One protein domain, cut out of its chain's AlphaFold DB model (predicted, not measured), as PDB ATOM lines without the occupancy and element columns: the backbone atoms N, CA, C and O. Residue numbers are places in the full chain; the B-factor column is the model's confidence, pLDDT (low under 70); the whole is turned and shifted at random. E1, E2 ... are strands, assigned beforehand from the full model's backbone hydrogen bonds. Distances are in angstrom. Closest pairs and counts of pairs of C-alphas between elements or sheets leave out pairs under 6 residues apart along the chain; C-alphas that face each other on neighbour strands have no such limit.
ATOM      1  N   THR A  82     -64.149 -16.066 217.811       39.16
ATOM      2  CA  THR A  82     -64.054 -16.376 216.380       39.16
ATOM      3  C   THR A  82     -64.227 -15.099 215.543       39.16
ATOM      4  O   THR A  82     -65.275 -14.458 215.567       39.16
ATOM      5  N   LEU A  83     -63.195 -14.735 214.789       34.41
ATOM      6  CA  LEU A  83     -63.141 -13.683 213.774       34.41
ATOM      7  C   LEU A  83     -62.943 -14.349 212.398       34.41
ATOM      8  O   LEU A  83     -61.818 -14.571 211.947       34.41
ATOM      9  N   GLY A  84     -64.040 -14.710 211.725       45.47
ATOM     10  CA  GLY A  84     -63.984 -15.475 210.469       45.47
ATOM     11  C   GLY A  84     -63.405 -16.880 210.688       45.47
ATOM     12  O   GLY A  84     -63.894 -17.609 211.540       45.47
ATOM     13  N   ASN A  85     -62.338 -17.244 209.966       41.91
ATOM     14  CA  ASN A  85     -61.606 -18.512 210.163       41.91
ATOM     15  C   ASN A  85     -60.504 -18.417 211.239       41.91
ATOM     16  O   ASN A  85     -59.626 -19.281 211.300       41.91
ATOM     17  N   THR A  86     -60.478 -17.323 212.010       37.28
ATOM     18  CA  THR A  86     -59.407 -17.021 212.968       37.28
ATOM     19  C   THR A  86     -59.964 -16.914 214.387       37.28
ATOM     20  O   THR A  86     -60.874 -16.130 214.611       37.28
ATOM     21  N   GLU A  87     -59.435 -17.648 215.363       44.38
ATOM     22  CA  GLU A  87     -59.784 -17.491 216.782       44.38
ATOM     23  C   GLU A  87     -58.778 -16.566 217.481       44.38
ATOM     24  O   GLU A  87     -57.574 -16.727 217.307       44.38
ATOM     25  N   VAL A  88     -59.242 -15.592 218.270       38.81
ATOM     26  CA  VAL A  88     -58.392 -14.650 219.020       38.81
ATOM     27  C   VAL A  88     -58.618 -14.811 220.522       38.81
ATOM     28  O   VAL A  88     -59.758 -14.762 220.989       38.81
ATOM     29  N   ALA A  89     -57.543 -14.982 221.293       46.59
ATOM     30  CA  ALA A  89     -57.559 -14.880 222.751       46.59
ATOM     31  C   ALA A  89     -56.879 -13.589 223.209       46.59
ATOM     32  O   ALA A  89     -55.955 -13.094 222.569       46.59
ATOM     33  N   GLY A  90     -57.389 -13.044 224.318       44.56
ATOM     34  CA  GLY A  90     -56.961 -11.773 224.903       44.56
ATOM     35  C   GLY A  90     -55.569 -11.795 225.547       44.56
ATOM     36  O   GLY A  90     -54.633 -12.409 225.050       44.56
ATOM     37  N   GLU A  91     -55.423 -11.090 226.663       45.06
ATOM     38  CA  GLU A  91     -54.159 -10.940 227.390       45.06
ATOM     39  C   GLU A  91     -54.202 -11.709 228.720       45.06
ATOM     40  O   GLU A  91     -55.239 -11.729 229.386       45.06
ATOM     41  N   GLY A  92     -53.078 -12.277 229.169       46.41
ATOM     42  CA  GLY A  92     -52.996 -12.837 230.519       46.41
ATOM     43  C   GLY A  92     -51.579 -13.016 231.035       46.41
ATOM     44  O   GLY A  92     -50.630 -13.205 230.281       46.41
ATOM     45  N   VAL A  93     -51.447 -12.907 232.358       50.22
ATOM     46  CA  VAL A  93     -50.173 -12.801 233.082       50.22
ATOM     47  C   VAL A  93     -49.952 -14.051 233.942       50.22
ATOM     48  O   VAL A  93     -50.811 -14.404 234.746       50.22
ATOM     49  N   ALA A  94     -48.793 -14.698 233.810       49.56
ATOM     50  CA  ALA A  94     -48.347 -15.836 234.612       49.56
ATOM     51  C   ALA A  94     -46.828 -15.765 234.846       49.56
ATOM     52  O   ALA A  94     -46.061 -15.570 233.904       49.56
ATOM     53  N   ARG A  95     -46.389 -15.909 236.108       53.97
ATOM     54  CA  ARG A  95     -44.972 -15.944 236.552       53.97
ATOM     55  C   ARG A  95     -44.031 -15.005 235.777       53.97
ATOM     56  O   ARG A  95     -43.116 -15.445 235.088       53.97
ATOM     57  N   GLY A  96     -44.266 -13.696 235.877       58.81
ATOM     58  CA  GLY A  96     -43.392 -12.700 235.245       58.81
ATOM     59  C   GLY A  96     -43.409 -12.733 233.713       58.81
ATOM     60  O   GLY A  96     -42.547 -12.128 233.086       58.81
ATOM     61  N   SER A  97     -44.372 -13.421 233.099       64.06
ATOM     62  CA  SER A  97     -44.614 -13.405 231.660       64.06
ATOM     63  C   SER A  97     -46.077 -13.105 231.355       64.06
ATOM     64  O   SER A  97     -46.977 -13.589 232.038       64.06
ATOM     65  N   GLN A  98     -46.324 -12.289 230.345       72.69
ATOM     66  CA  GLN A  98     -47.659 -12.007 229.845       72.69
ATOM     67  C   GLN A  98     -47.741 -12.509 228.407       72.69
ATOM     68  O   GLN A  98     -46.858 -12.221 227.602       72.69
ATOM     69  N   LEU A  99     -48.778 -13.287 228.119       74.12
ATOM     70  CA  LEU A  99     -49.104 -13.762 226.784       74.12
ATOM     71  C   LEU A  99     -50.245 -12.893 226.245       74.12
ATOM     72  O   LEU A  99     -51.269 -12.743 226.920       74.12
ATOM     73  N   THR A 100     -50.057 -12.283 225.078       72.69
ATOM     74  CA  THR A 100     -51.030 -11.360 224.470       72.69
ATOM     75  C   THR A 100     -51.224 -11.637 222.986       72.69
ATOM     76  O   THR A 100     -50.459 -12.386 222.377       72.69
ATOM     77  N   ASP A 101     -52.271 -11.035 222.411       73.19
ATOM     78  CA  ASP A 101     -52.546 -11.022 220.968       73.19
ATOM     79  C   ASP A 101     -52.513 -12.414 220.315       73.19
ATOM     80  O   ASP A 101     -52.039 -12.585 219.189       73.19
ATOM     81  N   ILE A 102     -53.032 -13.427 221.017       75.75
ATOM     82  CA  ILE A 102     -53.007 -14.788 220.495       75.75
ATOM     83  C   ILE A 102     -54.051 -14.908 219.392       75.75
ATOM     84  O   ILE A 102     -55.227 -14.639 219.629       75.75
ATOM     85  N   ARG A 103     -53.646 -15.323 218.194       73.88
ATOM     86  CA  ARG A 103     -54.528 -15.529 217.042       73.88
ATOM     87  C   ARG A 103     -54.235 -16.870 216.409       73.88
ATOM     88  O   ARG A 103     -53.076 -17.211 216.219       73.88
ATOM     89  N   CYS A 104     -55.270 -17.592 216.035       75.44
ATOM     90  CA  CYS A 104     -55.161 -18.926 215.475       75.44
ATOM     91  C   CYS A 104     -55.949 -18.984 214.187       75.44
ATOM     92  O   CYS A 104     -57.136 -18.705 214.206       75.44
ATOM     93  N   ALA A 105     -55.304 -19.316 213.077       74.62
ATOM     94  CA  ALA A 105     -55.940 -19.413 211.771       74.62
ATOM     95  C   ALA A 105     -55.959 -20.873 211.329       74.62
ATOM     96  O   ALA A 105     -54.907 -21.508 211.332       74.62
ATOM     97  N   GLY A 106     -57.130 -21.390 210.947       70.12
ATOM     98  CA  GLY A 106     -57.283 -22.768 210.454       70.12
ATOM     99  C   GLY A 106     -57.245 -23.856 211.534       70.12
ATOM    100  O   GLY A 106     -57.261 -25.036 211.206       70.12
ATOM    101  N   LEU A 107     -57.200 -23.488 212.817       73.19
ATOM    102  CA  LEU A 107     -57.215 -24.415 213.950       73.19
ATOM    103  C   LEU A 107     -57.915 -23.784 215.159       73.19
ATOM    104  O   LEU A 107     -58.020 -22.559 215.250       73.19
ATOM    105  N   ALA A 108     -58.340 -24.624 216.095       70.12
ATOM    106  CA  ALA A 108     -58.750 -24.216 217.430       70.12
ATOM    107  C   ALA A 108     -57.528 -24.181 218.347       70.12
ATOM    108  O   ALA A 108     -56.656 -25.044 218.278       70.12
ATOM    109  N   CYS A 109     -57.451 -23.220 219.252       68.69
ATOM    110  CA  CYS A 109     -56.341 -23.168 220.197       68.69
ATOM    111  C   CYS A 109     -56.800 -22.733 221.583       68.69
ATOM    112  O   CYS A 109     -57.891 -22.200 221.761       68.69
ATOM    113  N   ARG A 110     -56.001 -23.058 222.604       70.00
ATOM    114  CA  ARG A 110     -56.289 -22.818 224.020       70.00
ATOM    115  C   ARG A 110     -55.028 -22.464 224.781       70.00
ATOM    116  O   ARG A 110     -54.101 -23.257 224.811       70.00
ATOM    117  N   ALA A 111     -55.027 -21.320 225.451       73.44
ATOM    118  CA  ALA A 111     -53.939 -20.889 226.308       73.44
ATOM    119  C   ALA A 111     -54.317 -21.162 227.761       73.44
ATOM    120  O   ALA A 111     -55.420 -20.824 228.199       73.44
ATOM    121  N   TYR A 112     -53.421 -21.799 228.499       68.75
ATOM    122  CA  TYR A 112     -53.589 -22.062 229.920       68.75
ATOM    123  C   TYR A 112     -52.239 -22.022 230.626       68.75
ATOM    124  O   TYR A 112     -51.183 -22.125 230.004       68.75
ATOM    125  N   GLN A 113     -52.298 -21.853 231.941       68.69
ATOM    126  CA  GLN A 113     -51.137 -21.993 232.798       68.69
ATOM    127  C   GLN A 113     -50.987 -23.472 233.176       68.69
ATOM    128  O   GLN A 113     -51.962 -24.097 233.600       68.69
ATOM    129  N   ASP A 114     -49.801 -24.046 232.997       65.00
ATOM    130  CA  ASP A 114     -49.514 -25.409 233.439       65.00
ATOM    131  C   ASP A 114     -49.300 -25.489 234.965       65.00
ATOM    132  O   ASP A 114     -49.324 -24.485 235.685       65.00
ATOM    133  N   SER A 115     -49.082 -26.698 235.488       67.06
ATOM    134  CA  SER A 115     -48.817 -26.910 236.918       67.06
ATOM    135  C   SER A 115     -47.501 -26.280 237.394       67.06
ATOM    136  O   SER A 115     -47.353 -26.005 238.586       67.06
ATOM    137  N   ALA A 116     -46.560 -26.016 236.484       66.50
ATOM    138  CA  ALA A 116     -45.318 -25.303 236.761       66.50
ATOM    139  C   ALA A 116     -45.499 -23.775 236.738       66.50
ATOM    140  O   ALA A 116     -44.565 -23.033 237.046       66.50
ATOM    141  N   GLY A 117     -46.700 -23.283 236.438       60.69
ATOM    142  CA  GLY A 117     -47.006 -21.865 236.390       60.69
ATOM    143  C   GLY A 117     -46.581 -21.174 235.091       60.69
ATOM    144  O   GLY A 117     -46.590 -19.941 235.064       60.69
ATOM    145  N   ALA A 118     -46.201 -21.928 234.060       70.69
ATOM    146  CA  ALA A 118     -45.816 -21.435 232.746       70.69
ATOM    147  C   ALA A 118     -47.010 -21.357 231.787       70.69
ATOM    148  O   ALA A 118     -47.978 -22.105 231.914       70.69
ATOM    149  N   TRP A 119     -46.939 -20.444 230.816       75.88
ATOM    150  CA  TRP A 119     -47.919 -20.364 229.736       75.88
ATOM    151  C   TRP A 119     -47.693 -21.470 228.707       75.88
ATOM    152  O   TRP A 119     -46.576 -21.712 228.247       75.88
ATOM    153  N   VAL A 120     -48.798 -22.101 228.326       77.81
ATOM    154  CA  VAL A 120     -48.858 -23.133 227.299       77.81
ATOM    155  C   VAL A 120     -50.013 -22.812 226.360       77.81
ATOM    156  O   VAL A 120     -51.115 -22.505 226.818       77.81
ATOM    157  N   ILE A 121     -49.781 -22.916 225.050       82.25
ATOM    158  CA  ILE A 121     -50.837 -22.856 224.035       82.25
ATOM    159  C   ILE A 121     -51.021 -24.254 223.453       82.25
ATOM    160  O   ILE A 121     -50.127 -24.805 222.820       82.25
ATOM    161  N   ARG A 122     -52.198 -24.835 223.641       81.19
ATOM    162  CA  ARG A 122     -52.622 -26.044 222.947       81.19
ATOM    163  C   ARG A 122     -53.281 -25.667 221.633       81.19
ATOM    164  O   ARG A 122     -54.169 -24.825 221.635       81.19
ATOM    165  N   ALA A 123     -52.877 -26.297 220.545       81.12
ATOM    166  CA  ALA A 123     -53.471 -26.134 219.228       81.12
ATOM    167  C   ALA A 123     -54.084 -27.465 218.783       81.12
ATOM    168  O   ALA A 123     -53.482 -28.521 218.953       81.12
ATOM    169  N   GLU A 124     -55.293 -27.423 218.247       78.31
ATOM    170  CA  GLU A 124     -56.048 -28.581 217.789       78.31
ATOM    171  C   GLU A 124     -56.697 -28.237 216.452       78.31
ATOM    172  O   GLU A 124     -57.363 -27.213 216.323       78.31
ATOM    173  N   GLY A 125     -56.539 -29.087 215.447       72.50
ATOM    174  CA  GLY A 125     -57.209 -28.881 214.167       72.50
ATOM    175  C   GLY A 125     -57.568 -30.190 213.490       72.50
ATOM    176  O   GLY A 125     -57.068 -31.256 213.850       72.50
ATOM    177  N   GLY A 126     -58.481 -30.091 212.529       73.75
ATOM    178  CA  GLY A 126     -58.918 -31.193 211.684       73.75
ATOM    179  C   GLY A 126     -58.548 -30.903 210.238       73.75
ATOM    180  O   GLY A 126     -59.181 -30.056 209.615       73.75
ATOM    181  N   PHE A 127     -57.548 -31.607 209.712       76.94
ATOM    182  CA  PHE A 127     -57.138 -31.537 208.309       76.94
ATOM    183  C   PHE A 127     -57.253 -32.933 207.697       76.94
ATOM    184  O   PHE A 127     -56.283 -33.694 207.723       76.94
ATOM    185  N   PRO A 128     -58.426 -33.311 207.160       76.38
ATOM    186  CA  PRO A 128     -58.618 -34.621 206.545       76.38
ATOM    187  C   PRO A 128     -57.606 -34.903 205.428       76.38
ATOM    188  O   PRO A 128     -57.139 -36.032 205.306       76.38
ATOM    189  N   GLU A 129     -57.203 -33.888 204.654       77.00
ATOM    190  CA  GLU A 129     -56.164 -34.039 203.627       77.00
ATOM    191  C   GLU A 129     -54.765 -34.365 204.179       77.00
ATOM    192  O   GLU A 129     -53.921 -34.864 203.435       77.00
ATOM    193  N   ALA A 130     -54.517 -34.116 205.469       74.62
ATOM    194  CA  ALA A 130     -53.266 -34.443 206.148       74.62
ATOM    195  C   ALA A 130     -53.305 -35.810 206.859       74.62
ATOM    196  O   ALA A 130     -52.332 -36.184 207.515       74.62
ATOM    197  N   ALA A 131     -54.392 -36.581 206.738       83.38
ATOM    198  CA  ALA A 131     -54.498 -37.891 207.372       83.38
ATOM    199  C   ALA A 131     -53.395 -38.859 206.904       83.38
ATOM    200  O   ALA A 131     -53.148 -39.032 205.708       83.38
ATOM    201  N   GLY A 132     -52.726 -39.501 207.863       83.94
ATOM    202  CA  GLY A 132     -51.591 -40.390 207.620       83.94
ATOM    203  C   GLY A 132     -50.276 -39.664 207.321       83.94
ATOM    204  O   GLY A 132     -49.310 -40.314 206.920       83.94
ATOM    205  N   ARG A 133     -50.222 -38.334 207.481       84.56
ATOM    206  CA  ARG A 133     -49.037 -37.512 207.193       84.56
ATOM    207  C   ARG A 133     -48.443 -36.921 208.464       84.56
ATOM    208  O   ARG A 133     -49.107 -36.788 209.488       84.56
ATOM    209  N   THR A 134     -47.179 -36.523 208.370       86.56
ATOM    210  CA  THR A 134     -46.489 -35.762 209.412       86.56
ATOM    211  C   THR A 134     -46.444 -34.294 209.005       86.56
ATOM    212  O   THR A 134     -45.834 -33.954 207.993       86.56
ATOM    213  N   LEU A 135     -47.084 -33.435 209.796       84.56
ATOM    214  CA  LEU A 135     -47.004 -31.984 209.674       84.56
ATOM    215  C   LEU A 135     -45.682 -31.500 210.266       84.56
ATOM    216  O   LEU A 135     -45.337 -31.876 211.387       84.56
ATOM    217  N   GLU A 136     -44.952 -30.656 209.549       86.94
ATOM    218  CA  GLU A 136     -43.829 -29.928 210.131       86.94
ATOM    219  C   GLU A 136     -44.361 -28.741 210.927       86.94
ATOM    220  O   GLU A 136     -45.169 -27.949 210.440       86.94
ATOM    221  N   VAL A 137     -43.879 -28.603 212.157       87.62
ATOM    222  CA  VAL A 137     -44.156 -27.442 212.994       87.62
ATOM    223  C   VAL A 137     -42.936 -26.553 213.037       87.62
ATOM    224  O   VAL A 137     -41.862 -26.989 213.456       87.62
ATOM    225  N   ARG A 138     -43.120 -25.292 212.651       86.12
ATOM    226  CA  ARG A 138     -42.058 -24.288 212.638       86.12
ATOM    227  C   ARG A 138     -42.455 -23.095 213.494       86.12
ATOM    228  O   ARG A 138     -43.421 -22.407 213.179       86.12
ATOM    229  N   LEU A 139     -41.701 -22.834 214.560       89.50
ATOM    230  CA  LEU A 139     -41.854 -21.631 215.380       89.50
ATOM    231  C   LEU A 139     -40.821 -20.582 214.962       89.50
ATOM    232  O   LEU A 139     -39.614 -20.832 214.917       89.50
ATOM    233  N   MET A 140     -41.311 -19.379 214.688       85.81
ATOM    234  CA  MET A 140     -40.519 -18.254 214.220       85.81
ATOM    235  C   MET A 140     -40.767 -17.031 215.091       85.81
ATOM    236  O   MET A 140     -41.906 -16.726 215.441       85.81
ATOM    237  N   ASN A 141     -39.704 -16.285 215.386       86.94
ATOM    238  CA  ASN A 141     -39.859 -14.913 215.855       86.94
ATOM    239  C   ASN A 141     -40.215 -14.040 214.644       86.94
ATOM    240  O   ASN A 141     -39.462 -13.986 213.670       86.94
ATOM    241  N   THR A 142     -41.370 -13.379 214.670       82.50
ATOM    242  CA  THR A 142     -41.898 -12.655 213.499       82.50
ATOM    243  C   THR A 142     -41.114 -11.384 213.192       82.50
ATOM    244  O   THR A 142     -41.099 -10.934 212.046       82.50
ATOM    245  N   ARG A 143     -40.413 -10.829 214.188       78.81
ATOM    246  CA  ARG A 143     -39.584  -9.633 214.027       78.81
ATOM    247  C   ARG A 143     -38.229  -9.958 213.415       78.81
ATOM    248  O   ARG A 143     -37.817  -9.294 212.471       78.81
ATOM    249  N   THR A 144     -37.533 -10.963 213.943       79.31
ATOM    250  CA  THR A 144     -36.206 -11.355 213.432       79.31
ATOM    251  C   THR A 144     -36.289 -12.305 212.242       79.31
ATOM    252  O   THR A 144     -35.288 -12.519 211.565       79.31
ATOM    253  N   ARG A 145     -37.472 -12.881 211.985       78.50
ATOM    254  CA  ARG A 145     -37.720 -13.936 210.988       78.50
ATOM    255  C   ARG A 145     -36.821 -15.160 211.169       78.50
ATOM    256  O   ARG A 145     -36.632 -15.933 210.233       78.50
ATOM    257  N   GLN A 146     -36.277 -15.351 212.368       78.19
ATOM    258  CA  GLN A 146     -35.424 -16.489 212.674       78.19
ATOM    259  C   GLN A 146     -36.248 -17.621 213.300       78.19
ATOM    260  O   GLN A 146     -37.015 -17.364 214.243       78.19
ATOM    261  N   PRO A 147     -36.069 -18.867 212.822       78.69
ATOM    262  CA  PRO A 147     -36.529 -20.047 213.541       78.69
ATOM    263  C   PRO A 147     -35.952 -20.022 214.955       78.69
ATOM    264  O   PRO A 147     -34.778 -19.696 215.142       78.69
ATOM    265  N   GLN A 148     -36.768 -20.315 215.961       80.69
ATOM    266  CA  GLN A 148     -36.262 -20.377 217.329       80.69
ATOM    267  C   GLN A 148     -35.597 -21.741 217.553       80.69
ATOM    268  O   GLN A 148     -36.206 -22.785 217.338       80.69
ATOM    269  N   ALA A 149     -34.321 -21.730 217.947       56.94
ATOM    270  CA  ALA A 149     -33.479 -22.930 218.003       56.94
ATOM    271  C   ALA A 149     -33.976 -23.987 219.010       56.94
ATOM    272  O   ALA A 149     -33.812 -25.181 218.776       56.94
ATOM    273  N   ASP A 150     -34.631 -23.554 220.093       53.94
ATOM    274  CA  ASP A 150     -35.176 -24.445 221.131       53.94
ATOM    275  C   ASP A 150     -36.595 -24.949 220.838       53.94
ATOM    276  O   ASP A 150     -37.077 -25.895 221.469       53.94
ATOM    277  N   SER A 151     -37.270 -24.375 219.846       50.06
ATOM    278  CA  SER A 151     -38.541 -24.892 219.357       50.06
ATOM    279  C   SER A 151     -38.282 -25.791 218.167       50.06
ATOM    280  O   SER A 151     -38.159 -25.354 217.025       50.06
ATOM    281  N   ARG A 152     -38.156 -27.069 218.498       53.62
ATOM    282  CA  ARG A 152     -38.094 -28.218 217.603       53.62
ATOM    283  C   ARG A 152     -38.841 -27.929 216.292       53.62
ATOM    284  O   ARG A 152     -40.064 -27.799 216.321       53.62
ATOM    285  N   ASN A 153     -38.126 -27.922 215.165       62.09
ATOM    286  CA  ASN A 153     -38.716 -28.353 213.899       62.09
ATOM    287  C   ASN A 153     -39.171 -29.795 214.134       62.09
ATOM    288  O   ASN A 153     -38.387 -30.737 214.009       62.09
ATOM    289  N   ARG A 154     -40.391 -29.955 214.650       77.88
ATOM    290  CA  ARG A 154     -40.943 -31.249 215.043       77.88
ATOM    291  C   ARG A 154     -41.977 -31.666 214.026       77.88
ATOM    292  O   ARG A 154     -42.762 -30.848 213.554       77.88
ATOM    293  N   GLY A 155     -41.982 -32.958 213.739       83.25
ATOM    294  CA  GLY A 155     -43.083 -33.596 213.049       83.25
ATOM    295  C   GLY A 155     -44.225 -33.877 214.021       83.25
ATOM    296  O   GLY A 155     -43.985 -34.398 215.111       83.25
ATOM    297  N   ILE A 156     -45.454 -33.572 213.623       84.88
ATOM    298  CA  ILE A 156     -46.670 -34.028 214.297       84.88
ATOM    299  C   ILE A 156     -47.426 -34.916 213.331       84.88
ATOM    300  O   ILE A 156     -47.828 -34.475 212.259       84.88
ATOM    301  N   PHE A 157     -47.614 -36.173 213.709       85.12
ATOM    302  CA  PHE A 157     -48.449 -37.074 212.934       85.12
ATOM    303  C   PHE A 157     -49.915 -36.633 213.012       85.12
ATOM    304  O   PHE A 157     -50.414 -36.346 214.101       85.12
ATOM    305  N   SER A 158     -50.592 -36.598 211.867       83.25
ATOM    306  CA  SER A 158     -52.019 -36.323 211.767       83.25
ATOM    307  C   SER A 158     -52.772 -37.562 211.298       83.25
ATOM    308  O   SER A 158     -52.424 -38.186 210.297       83.25
ATOM    309  N   ASP A 159     -53.846 -37.900 211.999       81.06
ATOM    310  CA  ASP A 159     -54.807 -38.944 211.628       81.06
ATOM    311  C   ASP A 159     -56.039 -38.365 210.901       81.06
ATOM    312  O   ASP A 159     -57.089 -38.998 210.827       81.06
ATOM    313  N   GLY A 160     -55.917 -37.145 210.369       75.69
ATOM    314  CA  GLY A 160     -57.037 -36.307 209.930       75.69
ATOM    315  C   GLY A 160     -57.442 -35.296 211.004       75.69
ATOM    316  O   GLY A 160     -58.081 -34.287 210.709       75.69
ATOM    317  N   SER A 161     -56.994 -35.517 212.239       79.62
ATOM    318  CA  SER A 161     -56.905 -34.523 213.296       79.62
ATOM    319  C   SER A 161     -55.456 -34.377 213.759       79.62
ATOM    320  O   SER A 161     -54.587 -35.184 213.421       79.62
ATOM    321  N   PHE A 162     -55.152 -33.314 214.495       80.00
ATOM    322  CA  PHE A 162     -53.890 -33.210 215.213       80.00
ATOM    323  C   PHE A 162     -54.074 -32.425 216.505       80.00
ATOM    324  O   PHE A 162     -55.003 -31.626 216.662       80.00
ATOM    325  N   ARG A 163     -53.148 -32.654 217.436       81.62
ATOM    326  CA  ARG A 163     -53.004 -31.869 218.655       81.62
ATOM    327  C   ARG A 163     -51.551 -31.501 218.837       81.62
ATOM    328  O   ARG A 163     -50.670 -32.340 218.670       81.62
ATOM    329  N   ASP A 164     -51.331 -30.260 219.223       85.50
ATOM    330  CA  ASP A 164     -50.016 -29.726 219.490       85.50
ATOM    331  C   ASP A 164     -49.989 -28.904 220.780       85.50
ATOM    332  O   ASP A 164     -50.998 -28.335 221.199       85.50
ATOM    333  N   GLN A 165     -48.814 -28.840 221.401       86.19
ATOM    334  CA  GLN A 165     -48.545 -28.032 222.581       86.19
ATOM    335  C   GLN A 165     -47.341 -27.116 222.341       86.19
ATOM    336  O   GLN A 165     -46.222 -27.575 222.095       86.19
ATOM    337  N   ILE A 166     -47.578 -25.813 222.424       86.25
ATOM    338  CA  ILE A 166     -46.590 -24.749 222.273       86.25
ATOM    339  C   ILE A 166     -46.235 -24.248 223.673       86.25
ATOM    340  O   ILE A 166     -47.036 -23.573 224.326       86.25
ATOM    341  N   ASP A 167     -45.033 -24.588 224.128       86.19
ATOM    342  CA  ASP A 167     -44.496 -24.127 225.405       86.19
ATOM    343  C   ASP A 167     -43.864 -22.741 225.210       86.19
ATOM    344  O   ASP A 167     -42.991 -22.561 224.356       86.19
ATOM    345  N   THR A 168     -44.319 -21.735 225.966       83.69
ATOM    346  CA  THR A 168     -43.837 -20.349 225.810       83.69
ATOM    347  C   THR A 168     -42.847 -19.938 226.903       83.69
ATOM    348  O   THR A 168     -42.378 -18.800 226.933       83.69
ATOM    349  N   ASP A 169     -42.526 -20.845 227.824       79.00
ATOM    350  CA  ASP A 169     -41.712 -20.625 229.022       79.00
ATOM    351  C   ASP A 169     -40.252 -20.271 228.719       79.00
ATOM    352  O   ASP A 169     -39.658 -19.480 229.451       79.00
ATOM    353  N   ARG A 170     -39.700 -20.791 227.621       82.19
ATOM    354  CA  ARG A 170     -38.319 -20.540 227.170       82.19
ATOM    355  C   ARG A 170     -38.206 -19.440 226.128       82.19
ATOM    356  O   ARG A 170     -37.099 -19.053 225.770       82.19
ATOM    357  N   LEU A 171     -39.334 -18.926 225.643       84.31
ATOM    358  CA  LEU A 171     -39.323 -17.893 224.620       84.31
ATOM    359  C   LEU A 171     -38.920 -16.548 225.240       84.31
ATOM    360  O   LEU A 171     -39.524 -16.127 226.241       84.31
ATOM    361  N   PRO A 172     -37.908 -15.864 224.673       85.81
ATOM    362  CA  PRO A 172     -37.627 -14.475 225.006       85.81
ATOM    363  C   PRO A 172     -38.860 -13.574 224.813       85.81
ATOM    364  O   PRO A 172     -39.829 -13.963 224.160       85.81
ATOM    365  N   PRO A 173     -38.850 -12.345 225.355       85.56
ATOM    366  CA  PRO A 173     -39.845 -11.354 224.972       85.56
ATOM    367  C   PRO A 173     -39.826 -11.122 223.456       85.56
ATOM    368  O   PRO A 173     -38.762 -10.907 222.871       85.56
ATOM    369  N   GLY A 174     -40.994 -11.128 222.822       86.94
ATOM    370  CA  GLY A 174     -41.110 -10.934 221.383       86.94
ATOM    371  C   GLY A 174     -42.434 -11.416 220.806       86.94
ATOM    372  O   GLY A 174     -43.285 -11.945 221.514       86.94
ATOM    373  N   SER A 175     -42.571 -11.231 219.497       87.31
ATOM    374  CA  SER A 175     -43.718 -11.680 218.712       87.31
ATOM    375  C   SER A 175     -43.374 -12.965 217.972       87.31
ATOM    376  O   SER A 175     -42.303 -13.078 217.363       87.31
ATOM    377  N   TYR A 176     -44.285 -13.927 218.010       88.75
ATOM    378  CA  TYR A 176     -44.053 -15.284 217.542       88.75
ATOM    379  C   TYR A 176     -45.164 -15.768 216.617       88.75
ATOM    380  O   TYR A 176     -46.318 -15.361 216.737       88.75
ATOM    381  N   ALA A 177     -44.794 -16.650 215.690       88.06
ATOM    382  CA  ALA A 177     -45.712 -17.386 214.838       88.06
ATOM    383  C   ALA A 177     -45.299 -18.858 214.771       88.06
ATOM    384  O   ALA A 177     -44.138 -19.172 214.508       88.06
ATOM    385  N   VAL A 178     -46.256 -19.749 215.003       88.62
ATOM    386  CA  VAL A 178     -46.140 -21.192 214.795       88.62
ATOM    387  C   VAL A 178     -46.881 -21.538 213.518       88.62
ATOM    388  O   VAL A 178     -48.044 -21.168 213.375       88.62
ATOM    389  N   PHE A 179     -46.219 -22.244 212.611       86.19
ATOM    390  CA  PHE A 179     -46.785 -22.698 211.346       86.19
ATOM    391  C   PHE A 179     -46.874 -24.218 211.324       86.19
ATOM    392  O   PHE A 179     -45.902 -24.891 211.668       86.19
ATOM    393  N   TYR A 180     -48.023 -24.730 210.885       85.00
ATOM    394  CA  TYR A 180     -48.254 -26.146 210.612       85.00
ATOM    395  C   TYR A 180     -48.196 -26.355 209.100       85.00
ATOM    396  O   TYR A 180     -49.079 -25.904 208.365       85.00
ATOM    397  N   LEU A 181     -47.112 -26.979 208.649       84.25
ATOM    398  CA  LEU A 181     -46.711 -27.085 207.251       84.25
ATOM    399  C   LEU A 181     -46.774 -28.534 206.778       84.25
ATOM    400  O   LEU A 181     -46.559 -29.468 207.553       84.25
ATOM    401  N   TRP A 182     -46.969 -28.725 205.477       80.06
ATOM    402  CA  TRP A 182     -46.667 -29.994 204.818       80.06
ATOM    403  C   TRP A 182     -45.515 -29.836 203.835       80.06
ATOM    404  O   TRP A 182     -45.636 -29.173 202.806       80.06
ATOM    405  N   ASN A 183     -44.407 -30.498 204.164       67.88
ATOM    406  CA  ASN A 183     -43.113 -30.353 203.492       67.88
ATOM    407  C   ASN A 183     -43.122 -30.722 202.011       67.88
ATOM    408  O   ASN A 183     -42.285 -30.237 201.263       67.88
ATOM    409  N   GLU A 184     -44.051 -31.570 201.569       67.06
ATOM    410  CA  GLU A 184     -44.134 -31.947 200.153       67.06
ATOM    411  C   GLU A 184     -44.677 -30.806 199.277       67.06
ATOM    412  O   GLU A 184     -44.514 -30.854 198.061       67.06
ATOM    413  N   LYS A 185     -45.349 -29.801 199.862       61.19
ATOM    414  CA  LYS A 185     -46.057 -28.748 199.112       61.19
ATOM    415  C   LYS A 185     -45.810 -27.322 199.609       61.19
ATOM    416  O   LYS A 185     -46.474 -26.417 199.114       61.19
ATOM    417  N   ASP A 186     -44.949 -27.131 200.612       66.81
ATOM    418  CA  ASP A 186     -44.760 -25.850 201.320       66.81
ATOM    419  C   ASP A 186     -46.088 -25.164 201.701       66.81
ATOM    420  O   ASP A 186     -46.216 -23.941 201.752       66.81
ATOM    421  N   HIS A 187     -47.113 -25.976 201.967       72.75
ATOM    422  CA  HIS A 187     -48.459 -25.493 202.223       72.75
ATOM    423  C   HIS A 187     -48.656 -25.287 203.723       72.75
ATOM    424  O   HIS A 187     -48.466 -26.219 204.507       72.75
ATOM    425  N   VAL A 188     -49.044 -24.072 204.117       77.25
ATOM    426  CA  VAL A 188     -49.415 -23.744 205.499       77.25
ATOM    427  C   VAL A 188     -50.897 -24.048 205.688       77.25
ATOM    428  O   VAL A 188     -51.743 -23.357 205.128       77.25
ATOM    429  N   PHE A 189     -51.211 -25.045 206.512       74.25
ATOM    430  CA  PHE A 189     -52.597 -25.386 206.850       74.25
ATOM    431  C   PHE A 189     -53.172 -24.471 207.916       74.25
ATOM    432  O   PHE A 189     -54.338 -24.081 207.876       74.25
ATOM    433  N   ALA A 190     -52.334 -24.135 208.890       78.75
ATOM    434  CA  ALA A 190     -52.735 -23.299 209.992       78.75
ATOM    435  C   ALA A 190     -51.555 -22.615 210.653       78.75
ATOM    436  O   ALA A 190     -50.389 -22.983 210.474       78.75
ATOM    437  N   SER A 191     -51.885 -21.602 211.444       81.44
ATOM    438  CA  SER A 191     -50.896 -20.872 212.217       81.44
ATOM    439  C   SER A 191     -51.443 -20.386 213.549       81.44
ATOM    440  O   SER A 191     -52.648 -20.190 213.703       81.44
ATOM    441  N   VAL A 192     -50.531 -20.174 214.494       83.94
ATOM    442  CA  VAL A 192     -50.786 -19.495 215.766       83.94
ATOM    443  C   VAL A 192     -49.815 -18.334 215.889       83.94
ATOM    444  O   VAL A 192     -48.610 -18.553 215.866       83.94
ATOM    445  N   THR A 193     -50.306 -17.112 216.049       84.75
ATOM    446  CA  THR A 193     -49.487 -15.940 216.381       84.75
ATOM    447  C   THR A 193     -49.737 -15.520 217.814       84.75
ATOM    448  O   THR A 193     -50.876 -15.599 218.256       84.75
ATOM    449  N   PHE A 194     -48.717 -15.068 218.530       85.50
ATOM    450  CA  PHE A 194     -48.849 -14.561 219.897       85.50
ATOM    451  C   PHE A 194     -47.656 -13.686 220.269       85.50
ATOM    452  O   PHE A 194     -46.571 -13.815 219.696       85.50
ATOM    453  N   ASP A 195     -47.849 -12.854 221.280       83.56
ATOM    454  CA  ASP A 195     -46.812 -12.015 221.858       83.56
ATOM    455  C   ASP A 195     -46.458 -12.496 223.265       83.56
ATOM    456  O   ASP A 195     -47.329 -12.804 224.081       83.56
ATOM    457  N   VAL A 196     -45.158 -12.545 223.549       85.06
ATOM    458  CA  VAL A 196     -44.597 -12.831 224.869       85.06
ATOM    459  C   VAL A 196     -43.987 -11.549 225.414       85.06
ATOM    460  O   VAL A 196     -43.042 -10.997 224.850       85.06
ATOM    461  N   LEU A 197     -44.477 -11.101 226.561       82.69
ATOM    462  CA  LEU A 197     -43.870 -10.041 227.359       82.69
ATOM    463  C   LEU A 197     -43.268 -10.674 228.614       82.69
ATOM    464  O   LEU A 197     -43.867 -11.573 229.199       82.69
ATOM    465  N   ARG A 198     -42.093 -10.216 229.058       77.12
ATOM    466  CA  ARG A 198     -41.534 -10.590 230.367       77.12
ATOM    467  C   ARG A 198     -41.484  -9.359 231.253       77.12
ATOM    468  O   ARG A 198     -40.925  -8.339 230.863       77.12
ATOM    469  N   HIS A 199     -42.044  -9.465 232.447       65.12
ATOM    470  CA  HIS A 199     -41.837  -8.478 233.490       65.12
ATOM    471  C   HIS A 199     -40.492  -8.778 234.152       65.12
ATOM    472  O   HIS A 199     -40.289  -9.849 234.723       65.12
ATOM    473  N   ALA A 200     -39.555  -7.838 234.041       45.75
ATOM    474  CA  ALA A 200     -38.335  -7.871 234.828       45.75
ATOM    475  C   ALA A 200     -38.716  -7.606 236.290       45.75
ATOM    476  O   ALA A 200     -39.037  -6.475 236.642       45.75
TER     477      ALA A 200
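What this domain is: This is residues 82 to 200 of the 243 residues of an uncharacterized protein of Denitratisoma sp. DHT3 (UniProt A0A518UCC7). The domain is a sandwich: a large, strongly twisted sheet of seven strands, E1, E2, E3, E6, E7, E9 and E10, stands face to face with a small sheet of E4, E5 and E8, their strands running nearly in line. Two edge strands of the large sheet, E1 and E7, come close to the edge strands E4 and E8 of the small one. The printed part has 119 residues with ten named strands, E1 to E10 in chain order, and no named helix, and its class is all strand. The large sheet is branched and the small one has the order E4, E5, E8; neighbours in both are antiparallel. The whole is compact, with a radius of gyration of the C-alphas of 14.0 A and spans of 44 by 29 by 27 A.

Where its parts are: In the large sheet, E10 is longest, residues 187 to 198, 32.6 A from first to last C-alpha, ending at C-alpha 198 (-41.534, -10.590, 230.367). E9 is residues 174 to 182 and E6 residues 133 to 141, each 25.9 A; E3 is residues 97 to 105, 23.7 A. E7 is residues 154 to 158. E1, residues 86 to 89, begins at C-alpha 86 (-59.407, -17.021, 212.968) and runs on into E2, residues 92 to 94, at 55 degrees. In the small sheet, E4 is residues 108 to 113, E5 residues 119 to 126, 23.8 A, and E8 residues 161 to 167, 20.2 A.

How they stand to each other: E10 has E9 on one side, with N 178 and O 192 2.8 A apart, and E3 on the other side, with N 193 and O 103 2.8 A apart. E10 bends by 60 degrees at residue 190, and E3 by 51 degrees at residue 101. E1 and E2 lie on one side of E3, with N 87 and O 104 2.8 A apart and N 94 and O 97 2.8 A apart. E6 has E9 on one side, N 136 and O 181 at 2.8 A, and E7 on the other side, N 135 and O 156 at 2.8 A. In the small sheet, N 110 and O 122 of the hairpin E4 and E5 are 2.7 A apart, and N 123 and O 164 of E5 and E8 2.8 A. The facing parts of the sheets are 7.9 A apart centre to centre, their planes 9 degrees apart and their strands at 13 degrees. The closest C-alphas of E1 and E4 are those of Glu 87 and Ala 108, 6.8 A; of E7 and E8, those of Ile 156 and Phe 162, 7.3 A.

The domain as a whole: The two C-alphas farthest apart, those of Glu 129 and Ala 200, are 44.5 A apart. The printed part has no cut. The link E6 to E7, residues 142 to 153, is long. Mean pLDDT of the printed part is 73.2; 34 residues are under 70, among them residues 82 to 97, 112 to 117 and 149 to 153.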